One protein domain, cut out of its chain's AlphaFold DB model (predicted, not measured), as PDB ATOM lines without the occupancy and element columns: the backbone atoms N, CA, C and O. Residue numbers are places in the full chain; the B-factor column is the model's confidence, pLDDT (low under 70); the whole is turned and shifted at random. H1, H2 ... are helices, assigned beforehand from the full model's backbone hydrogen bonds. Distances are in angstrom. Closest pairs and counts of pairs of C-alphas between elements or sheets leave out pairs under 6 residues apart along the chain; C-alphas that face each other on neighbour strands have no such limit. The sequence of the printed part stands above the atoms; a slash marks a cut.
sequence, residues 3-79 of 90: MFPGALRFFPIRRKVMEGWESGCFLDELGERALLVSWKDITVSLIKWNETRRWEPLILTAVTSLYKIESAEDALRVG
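Overview. This is residues 3 to 79 of the 90 residues of an uncharacterized protein of Digitaria exilis (UniProt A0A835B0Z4). A rod of helices has the hairpin of H1 and H2 toward one end and the longest helix, H4, toward the other, with H6 packed beside H4. Between them H3 and H5 cross. The printed part has 77 residues, 53 of them in six named helices, H1 to H6 in order, with no named strand; the class is all helix, and the whole is compact, with a radius of gyration of the C-alphas of 12.9 A and spans of 44 by 20 by 16 A.

Arrangement. Start at H1, residues 3 to 9: it touches H2, residues 11 to 19, the closest C-alphas, Ala 7 and Arg 14, 4.2 A apart. Next, H3, residues 29 to 37, touches H5, residues 61 to 67, about perpendicular at 85 degrees; closest are C-alphas Leu 35 and Val 63, 6.0 A. H4, residues 39 to 52, touches H6, residues 72 to 78, at a shallow tilt of 25 degrees, opposite ways; closest are C-alphas Leu 46 and Ala 72, 6.2 A. Every O i to N i+4 pair is within hydrogen-bond range in H2, H4, H5 and H6, 2 of 3 in H1, 3 of 5 in H3.

Along the chain. Find H1's C-alpha 3 at (157.524, 94.523, 127.468). H4 runs 19.9 A; H6 ends at C-alpha 78, (170.083, 103.415, 133.974).

Size, cuts and confidence. C-alphas Ser 23 and Thr 52 are farthest apart, 44.6 A. The printed part has no cut and no long link; pLDDT is under 70 at residues 3 to 4.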
ATOM      1  N   MET A   3     157.479  93.499 128.526       61.59
ATOM      2  CA  MET A   3     157.524  94.523 127.468       61.59
ATOM      3  C   MET A   3     157.187  95.936 127.950       61.59
ATOM      4  O   MET A   3     157.978  96.842 127.743       61.59
ATOM      5  N   PHE A   4     156.052  96.130 128.622       65.50
ATOM      6  CA  PHE A   4     155.641  97.470 129.050       65.50
ATOM      7  C   PHE A   4     156.271  97.891 130.389       65.50
ATOM      8  O   PHE A   4     157.006  98.875 130.418       65.50
ATOM      9  N   PRO A   5     156.069  97.162 131.507       75.19
ATOM     10  CA  PRO A   5     156.573  97.626 132.798       75.19
ATOM     11  C   PRO A   5     158.100  97.642 132.886       75.19
ATOM     12  O   PRO A   5     158.647  98.486 133.578       75.19
ATOM     13  N   GLY A   6     158.790  96.715 132.213       75.44
ATOM     14  CA  GLY A   6     160.250  96.645 132.228       75.44
ATOM     15  C   GLY A   6     160.904  97.774 131.434       75.44
ATOM     16  O   GLY A   6     161.829  98.406 131.935       75.44
ATOM     17  N   ALA A   7     160.384  98.070 130.239       78.12
ATOM     18  CA  ALA A   7     160.882  99.157 129.396       78.12
ATOM     19  C   ALA A   7     160.618 100.547 129.992       78.12
ATOM     20  O   ALA A   7     161.404 101.462 129.782       78.12
ATOM     21  N   LEU A   8     159.545 100.720 130.769       82.69
ATOM     22  CA  LEU A   8     159.286 101.984 131.464       82.69
ATOM     23  C   LEU A   8     160.245 102.235 132.633       82.69
ATOM     24  O   LEU A   8     160.428 103.378 133.028       82.69
ATOM     25  N   ARG A   9     160.831 101.184 133.216       85.81
ATOM     26  CA  ARG A   9     161.691 101.300 134.405       85.81
ATOM     27  C   ARG A   9     163.144 101.590 134.067       85.81
ATOM     28  O   ARG A   9     163.833 102.179 134.891       85.81
ATOM     29  N   PHE A  10     163.610 101.154 132.898       91.06
ATOM     30  CA  PHE A  10     165.030 101.118 132.573       91.06
ATOM     31  C   PHE A  10     165.313 101.518 131.129       91.06
ATOM     32  O   PHE A  10     164.831 100.870 130.190       91.06
ATOM     33  N   PHE A  11     166.227 102.473 130.960       90.56
ATOM     34  CA  PHE A  11     166.644 102.956 129.648       90.56
ATOM     35  C   PHE A  11     167.247 101.837 128.778       90.56
ATOM     36  O   PHE A  11     166.847 101.715 127.615       90.56
ATOM     37  N   PRO A  12     168.137 100.958 129.297       90.94
ATOM     38  CA  PRO A  12     168.700  99.876 128.490       90.94
ATOM     39  C   PRO A  12     167.651  98.880 127.979       90.94
ATOM     40  O   PRO A  12     167.762  98.396 126.854       90.94
ATOM     41  N   ILE A  13     166.609  98.613 128.775       90.50
ATOM     42  CA  ILE A  13     165.507  97.724 128.386       90.50
ATOM     43  C   ILE A  13     164.671  98.382 127.295       90.50
ATOM     44  O   ILE A  13     164.377  97.741 126.286       90.50
ATOM     45  N   ARG A  14     164.329  99.668 127.461       90.31
ATOM     46  CA  ARG A  14     163.613 100.435 126.436       90.31
ATOM     47  C   ARG A  14     164.370 100.418 125.118       90.31
ATOM     48  O   ARG A  14     163.780 100.086 124.097       90.31
ATOM     49  N   ARG A  15     165.666 100.731 125.141       90.75
ATOM     50  CA  ARG A  15     166.501 100.757 123.937       90.75
ATOM     51  C   ARG A  15     166.480  99.408 123.211       90.75
ATOM     52  O   ARG A  15     166.196  99.381 122.022       90.75
ATOM     53  N   LYS A  16     166.671  98.301 123.933       90.00
ATOM     54  CA  LYS A  16     166.674  96.952 123.346       90.00
ATOM     55  C   LYS A  16     165.328  96.556 122.732       90.00
ATOM     56  O   LYS A  16     165.294  95.968 121.656       90.00
ATOM     57  N   VAL A  17     164.222  96.898 123.397       89.31
ATOM     58  CA  VAL A  17     162.867  96.660 122.871       89.31
ATOM     59  C   VAL A  17     162.607  97.494 121.615       89.31
ATOM     60  O   VAL A  17     162.006  96.985 120.676       89.31
ATOM     61  N   MET A  18     163.074  98.746 121.576       89.31
ATOM     62  CA  MET A  18     162.946  99.606 120.395       89.31
ATOM     63  C   MET A  18     163.783  99.090 119.217       89.31
ATOM     64  O   MET A  18     163.296  99.062 118.093       89.31
ATOM     65  N   GLU A  19     165.017  98.647 119.469       90.56
ATOM     66  CA  GLU A  19     165.911  98.084 118.446       90.56
ATOM     67  C   GLU A  19     165.378  96.766 117.858       90.56
ATOM     68  O   GLU A  19     165.544  96.509 116.670       90.56
ATOM     69  N   GLY A  20     164.717  95.941 118.674       89.62
ATOM     70  CA  GLY A  20     164.120  94.672 118.251       89.62
ATOM     71  C   GLY A  20     162.615  94.724 118.001       89.62
ATOM     72  O   GLY A  20     161.967  93.681 118.074       89.62
ATOM     73  N   TRP A  21     162.038  95.904 117.761       87.19
ATOM     74  CA  TRP A  21     160.583  96.059 117.651       87.19
ATOM     75  C   TRP A  21     159.984  95.234 116.501       87.19
ATOM     76  O   TRP A  21     158.961  94.577 116.676       87.19
ATOM     77  N   GLU A  22     160.645  95.233 115.341       90.44
ATOM     78  CA  GLU A  22     160.164  94.553 114.128       90.44
ATOM     79  C   GLU A  22     160.729  93.135 113.966       90.44
ATOM     80  O   GLU A  22     160.089  92.268 113.376       90.44
ATOM     81  N   SER A  23     161.927  92.886 114.498       90.50
ATOM     82  CA  SER A  23     162.670  91.627 114.346       90.50
ATOM     83  C   SER A  23     162.571  90.698 115.559       90.50
ATOM     84  O   SER A  23     162.993  89.542 115.492       90.50
ATOM     85  N   GLY A  24     161.999  91.183 116.660       85.56
ATOM     86  CA  GLY A  24     162.029  90.529 117.960       85.56
ATOM     87  C   GLY A  24     163.366  90.728 118.682       85.56
ATOM     88  O   GLY A  24     164.435  90.821 118.084       85.56
ATOM     89  N   CYS A  25     163.318  90.757 120.013       88.00
ATOM     90  CA  CYS A  25     164.507  90.758 120.864       88.00
ATOM     91  C   CYS A  25     164.339  89.810 122.050       88.00
ATOM     92  O   CYS A  25     163.238  89.638 122.579       88.00
ATOM     93  N   PHE A  26     165.458  89.271 122.532       87.62
ATOM     94  CA  PHE A  26     165.509  88.467 123.749       87.62
ATOM     95  C   PHE A  26     166.293  89.191 124.835       87.62
ATOM     96  O   PHE A  26     167.340  89.782 124.578       87.62
ATOM     97  N   LEU A  27     165.785  89.131 126.062       85.94
ATOM     98  CA  LEU A  27     166.485  89.641 127.235       85.94
ATOM     99  C   LEU A  27     167.446  88.576 127.752       85.94
ATOM    100  O   LEU A  27     166.996  87.472 128.086       85.94
ATOM    101  N   ASP A  28     168.727  88.932 127.819       86.75
ATOM    102  CA  ASP A  28     169.786  88.060 128.315       86.75
ATOM    103  C   ASP A  28     169.612  87.850 129.825       86.75
ATOM    104  O   ASP A  28     169.180  88.751 130.555       86.75
ATOM    105  N   GLU A  29     169.916  86.642 130.289       79.19
ATOM    106  CA  GLU A  29     169.838  86.252 131.690       79.19
ATOM    107  C   GLU A  29     170.780  87.079 132.565       79.19
ATOM    108  O   GLU A  29     170.341  87.630 133.575       79.19
ATOM    109  N   LEU A  30     172.036  87.243 132.139       80.81
ATOM    110  CA  LEU A  30     173.045  87.986 132.900       80.81
ATOM    111  C   LEU A  30     172.978  89.503 132.675       80.81
ATOM    112  O   LEU A  30     173.628  90.255 133.398       80.81
ATOM    113  N   GLY A  31     172.186  89.953 131.698       86.56
ATOM    114  CA  GLY A  31     172.014  91.364 131.372       86.56
ATOM    115  C   GLY A  31     170.658  91.909 131.780       86.56
ATOM    116  O   GLY A  31     170.431  92.302 132.925       86.56
ATOM    117  N   GLU A  32     169.738  91.965 130.825       88.94
ATOM    118  CA  GLU A  32     168.479  92.677 131.003       88.94
ATOM    119  C   GLU A  32     167.555  92.035 132.038       88.94
ATOM    120  O   GLU A  32     166.832  92.745 132.740       88.94
ATOM    121  N   ARG A  33     167.569  90.702 132.172       89.00
ATOM    122  CA  ARG A  33     166.773  90.029 133.209       89.00
ATOM    123  C   ARG A  33     167.306  90.344 134.602       89.00
ATOM    124  O   ARG A  33     166.507  90.672 135.480       89.00
ATOM    125  N   ALA A  34     168.627  90.302 134.780       90.69
ATOM    126  CA  ALA A  34     169.282  90.683 136.026       90.69
ATOM    127  C   ALA A  34     168.977  92.149 136.389       90.69
ATOM    128  O   ALA A  34     168.595  92.443 137.521       90.69
ATOM    129  N   LEU A  35     169.020  93.062 135.412       91.81
ATOM    130  CA  LEU A  35     168.658  94.466 135.623       91.81
ATOM    131  C   LEU A  35     167.205  94.631 136.101       91.81
ATOM    132  O   LEU A  35     166.938  95.380 137.042       91.81
ATOM    133  N   LEU A  36     166.264  93.898 135.495       90.31
ATOM    134  CA  LEU A  36     164.845  93.959 135.856       90.31
ATOM    135  C   LEU A  36     164.574  93.533 137.301       90.31
ATOM    136  O   LEU A  36     163.724  94.138 137.962       90.31
ATOM    137  N   VAL A  37     165.267  92.500 137.788       90.06
ATOM    138  CA  VAL A  37     165.099  92.024 139.170       90.06
ATOM    139  C   VAL A  37     165.811  92.919 140.186       90.06
ATOM    140  O   VAL A  37     165.315  93.061 141.302       90.06
ATOM    141  N   SER A  38     166.878  93.618 139.789       91.38
ATOM    142  CA  SER A  38     167.614  94.565 140.639       91.38
ATOM    143  C   SER A  38     166.940  95.936 140.817       91.38
ATOM    144  O   SER A  38     167.518  96.827 141.436       91.38
ATOM    145  N   TRP A  39     165.712  96.152 140.327       89.94
ATOM    146  CA  TRP A  39     165.039  97.461 140.412       89.94
ATOM    147  C   TRP A  39     164.872  97.994 141.840       89.94
ATOM    148  O   TRP A  39     165.078  99.184 142.100       89.94
ATOM    149  N   LYS A  40     164.533  97.104 142.778       90.19
ATOM    150  CA  LYS A  40     164.432  97.457 144.199       90.19
ATOM    151  C   LYS A  40     165.801  97.796 144.781       90.19
ATOM    152  O   LYS A  40     165.904  98.781 145.503       90.19
ATOM    153  N   ASP A  41     166.835  97.044 144.424       92.69
ATOM    154  CA  ASP A  41     168.190  97.259 144.936       92.69
ATOM    155  C   ASP A  41     168.769  98.584 144.439       92.69
ATOM    156  O   ASP A  41     169.348  99.332 145.224       92.69
ATOM    157  N   ILE A  42     168.541  98.922 143.165       92.62
ATOM    158  CA  ILE A  42     168.900 100.223 142.581       92.62
ATOM    159  C   ILE A  42     168.213 101.349 143.351       92.62
ATOM    160  O   ILE A  42     168.862 102.295 143.792       92.62
ATOM    161  N   THR A  43     166.908 101.210 143.579       91.38
ATOM    162  CA  THR A  43     166.125 102.195 144.329       91.38
ATOM    163  C   THR A  43     166.653 102.373 145.755       91.38
ATOM    164  O   THR A  43     166.900 103.496 146.184       91.38
ATOM    165  N   VAL A  44     166.843 101.282 146.501       92.00
ATOM    166  CA  VAL A  44     167.333 101.333 147.888       92.00
ATOM    167  C   VAL A  44     168.742 101.918 147.946       92.00
ATOM    168  O   VAL A  44     169.031 102.705 148.843       92.00
ATOM    169  N   SER A  45     169.604 101.586 146.982       93.50
ATOM    170  CA  SER A  45     170.958 102.144 146.890       93.50
ATOM    171  C   SER A  45     170.922 103.660 146.682       93.50
ATOM    172  O   SER A  45     171.651 104.385 147.351       93.50
ATOM    173  N   LEU A  46     170.025 104.153 145.822       93.19
ATOM    174  CA  LEU A  46     169.831 105.587 145.592       93.19
ATOM    175  C   LEU A  46     169.249 106.308 146.815       93.19
ATOM    176  O   LEU A  46     169.701 107.404 147.141       93.19
ATOM    177  N   ILE A  47     168.296 105.696 147.525       91.56
ATOM    178  CA  ILE A  47     167.754 106.245 148.779       91.56
ATOM    179  C   ILE A  47     168.865 106.355 149.829       91.56
ATOM    180  O   ILE A  47     169.095 107.436 150.368       91.56
ATOM    181  N   LYS A  48     169.618 105.270 150.055       91.81
ATOM    182  CA  LYS A  48     170.748 105.256 150.995       91.81
ATOM    183  C   LYS A  48     171.818 106.269 150.623       91.81
ATOM    184  O   LYS A  48     172.349 106.940 151.503       91.81
ATOM    185  N   TRP A  49     172.140 106.404 149.340       94.56
ATOM    186  CA  TRP A  49     173.073 107.424 148.874       94.56
ATOM    187  C   TRP A  49     172.548 108.836 149.147       94.56
ATOM    188  O   TRP A  49     173.306 109.691 149.598       94.56
ATOM    189  N   ASN A  50     171.256 109.091 148.942       92.88
ATOM    190  CA  ASN A  50     170.678 110.394 149.244       92.88
ATOM    191  C   ASN A  50     170.744 110.732 150.747       92.88
ATOM    192  O   ASN A  50     170.989 111.884 151.102       92.88
ATOM    193  N   GLU A  51     170.576 109.735 151.617       93.44
ATOM    194  CA  GLU A  51     170.653 109.885 153.077       93.44
ATOM    195  C   GLU A  51     172.095 110.022 153.591       93.44
ATOM    196  O   GLU A  51     172.390 110.885 154.413       93.44
ATOM    197  N   THR A  52     173.004 109.176 153.105       95.06
ATOM    198  CA  THR A  52     174.363 109.024 153.659       95.06
ATOM    199  C   THR A  52     175.444 109.745 152.861       95.06
ATOM    200  O   THR A  52     176.567 109.893 153.344       95.06
ATOM    201  N   ARG A  53     175.132 110.167 151.630       94.19
ATOM    202  CA  ARG A  53     176.077 110.692 150.629       94.19
ATOM    203  C   ARG A  53     177.223 109.737 150.284       94.19
ATOM    204  O   ARG A  53     178.228 110.164 149.725       94.19
ATOM    205  N   ARG A  54     177.071 108.443 150.580       94.81
ATOM    206  CA  ARG A  54     178.027 107.386 150.233       94.81
ATOM    207  C   ARG A  54     177.404 106.434 149.227       94.81
ATOM    208  O   ARG A  54     176.249 106.039 149.367       94.81
ATOM    209  N   TRP A  55     178.168 106.093 148.195       94.38
ATOM    210  CA  TRP A  55     177.738 105.130 147.192       94.38
ATOM    211  C   TRP A  55     178.200 103.728 147.583       94.38
ATOM    212  O   TRP A  55     179.364 103.375 147.420       94.38
ATOM    213  N   GLU A  56     177.272 102.946 148.125       92.94
ATOM    214  CA  GLU A  56     177.483 101.554 148.532       92.94
ATOM    215  C   GLU A  56     176.337 100.710 147.947       92.94
ATOM    216  O   GLU A  56     175.344 100.435 148.633       92.94
ATOM    217  N   PRO A  57     176.395 100.386 146.640       91.88
ATOM    218  CA  PRO A  57     175.276  99.770 145.949       91.88
ATOM    219  C   PRO A  57     175.031  98.341 146.430       91.88
ATOM    220  O   PRO A  57     175.945  97.527 146.525       91.88
ATOM    221  N   LEU A  58     173.757  98.011 146.633       92.25
ATOM    222  CA  LEU A  58     173.280  96.647 146.897       92.25
ATOM    223  C   LEU A  58     172.947  95.880 145.607       92.25
ATOM    224  O   LEU A  58     172.284  94.848 145.633       92.25
ATOM    225  N   ILE A  59     173.360  96.421 144.465       92.12
ATOM    226  CA  ILE A  59     173.063  95.903 143.133       92.12
ATOM    227  C   ILE A  59     174.016  94.740 142.832       92.12
ATOM    228  O   ILE A  59     175.198  94.797 143.171       92.12
ATOM    229  N   LEU A  60     173.529  93.701 142.149       91.25
ATOM    230  CA  LEU A  60     174.361  92.577 141.713       91.25
ATOM    231  C   LEU A  60     175.601  93.055 140.938       91.25
ATOM    232  O   LEU A  60     175.503  93.874 140.019       91.25
ATOM    233  N   THR A  61     176.769  92.488 141.253       90.88
ATOM    234  CA  THR A  61     178.046  92.848 140.610       90.88
ATOM    235  C   THR A  61     178.002  92.672 139.091       90.88
ATOM    236  O   THR A  61     178.519  93.508 138.360       90.88
ATOM    237  N   ALA A  62     177.315  91.637 138.596       90.56
ATOM    238  CA  ALA A  62     177.124  91.433 137.159       90.56
ATOM    239  C   ALA A  62     176.390  92.612 136.492       90.56
ATOM    240  O   ALA A  62     176.796  93.067 135.425       90.56
ATOM    241  N   VAL A  63     175.361  93.163 137.147       92.38
ATOM    242  CA  VAL A  63     174.578  94.299 136.634       92.38
ATOM    243  C   VAL A  63     175.406  95.583 136.670       92.38
ATOM    244  O   VAL A  63     175.465  96.301 135.674       92.38
ATOM    245  N   THR A  64     176.074  95.864 137.792       93.94
ATOM    246  CA  THR A  64     176.924  97.064 137.912       93.94
ATOM    247  C   THR A  64     178.081  97.047 136.918       93.94
ATOM    248  O   THR A  64     178.351  98.068 136.294       93.94
ATOM    249  N   SER A  65     178.699  95.886 136.687       93.69
ATOM    250  CA  SER A  65     179.768  95.722 135.701       93.69
ATOM    251  C   SER A  65     179.260  95.890 134.265       93.69
ATOM    252  O   SER A  65     179.829  96.673 133.503       93.69
ATOM    253  N   LEU A  66     178.163  95.217 133.896       94.12
ATOM    254  CA  LEU A  66     177.644  95.245 132.526       94.12
ATOM    255  C   LEU A  66     177.136  96.634 132.112       94.12
ATOM    256  O   LEU A  66     177.362  97.063 130.982       94.12
ATOM    257  N   TYR A  67     176.465  97.341 133.024       93.00
ATOM    258  CA  TYR A  67     175.894  98.667 132.763       93.00
ATOM    259  C   TYR A  67     176.771  99.825 133.255       93.00
ATOM    260  O   TYR A  67     176.345 100.973 133.157       93.00
ATOM    261  N   LYS A  68     177.990  99.537 133.738       94.81
ATOM    262  CA  LYS A  68     178.966 100.524 134.236       94.81
ATOM    263  C   LYS A  68     178.381 101.460 135.301       94.81
ATOM    264  O   LYS A  68     178.477 102.678 135.201       94.81
ATOM    265  N   ILE A  69     177.728 100.878 136.304       95.00
ATOM    266  CA  ILE A  69     177.119 101.615 137.415       95.00
ATOM    267  C   ILE A  69     178.161 101.780 138.525       95.00
ATOM    268  O   ILE A  69     178.227 100.972 139.452       95.00
ATOM    269  N   GLU A  70     178.985 102.818 138.413       95.44
ATOM    270  CA  GLU A  70     180.075 103.107 139.358       95.44
ATOM    271  C   GLU A  70     179.689 104.184 140.382       95.44
ATOM    272  O   GLU A  70     180.323 104.307 141.430       95.44
ATOM    273  N   SER A  71     178.611 104.923 140.111       96.44
ATOM    274  CA  SER A  71     178.108 106.024 140.931       96.44
ATOM    275  C   SER A  71     176.575 106.043 141.013       96.44
ATOM    276  O   SER A  71     175.876 105.336 140.278       96.44
ATOM    277  N   ALA A  72     176.037 106.887 141.897       94.25
ATOM    278  CA  ALA A  72     174.599 107.139 141.973       94.25
ATOM    279  C   ALA A  72     174.075 107.807 140.694       94.25
ATOM    280  O   ALA A  72     172.981 107.497 140.222       94.25
ATOM    281  N   GLU A  73     174.874 108.688 140.097       94.69
ATOM    282  CA  GLU A  73     174.583 109.353 138.833       94.69
ATOM    283  C   GLU A  73     174.456 108.339 137.689       94.69
ATOM    284  O   GLU A  73     173.552 108.453 136.861       94.69
ATOM    285  N   ASP A  74     175.301 107.307 137.664       95.38
ATOM    286  CA  ASP A  74     175.185 106.228 136.680       95.38
ATOM    287  C   ASP A  74     173.930 105.384 136.908       95.38
ATOM    288  O   ASP A  74     173.231 105.040 135.954       95.38
ATOM    289  N   ALA A  75     173.575 105.113 138.165       93.19
ATOM    290  CA  ALA A  75     172.342 104.399 138.487       93.19
ATOM    291  C   ALA A  75     171.089 105.177 138.035       93.19
ATOM    292  O   ALA A  75     170.158 104.576 137.495       93.19
ATOM    293  N   LEU A  76     171.089 106.508 138.175       91.88
ATOM    294  CA  LEU A  76     170.026 107.389 137.672       91.88
ATOM    295  C   LEU A  76     169.960 107.433 136.140       91.88
ATOM    296  O   LEU A  76     168.885 107.624 135.583       91.88
ATOM    297  N   ARG A  77     171.082 107.237 135.438       91.19
ATOM    298  CA  ARG A  77     171.094 107.119 133.967       91.19
ATOM    299  C   ARG A  77     170.523 105.791 133.479       91.19
ATOM    300  O   ARG A  77     170.042 105.706 132.351       91.19
ATOM    301  N   VAL A  78     170.601 104.747 134.303       91.50
ATOM    302  CA  VAL A  78     170.083 103.415 133.974       91.50
ATOM    303  C   VAL A  78     168.586 103.299 134.280       91.50
ATOM    304  O   VAL A  78     167.852 102.716 133.477       91.50
ATOM    305  N   GLY A  79     168.127 103.832 135.416       87.38
ATOM    306  CA  GLY A  79     166.722 103.796 135.831       87.38
ATOM    307  C   GLY A  79     165.922 105.014 135.358       87.38
ATOM    308  O   GLY A  79     166.159 106.118 135.828       87.38
TER     309      GLY A  79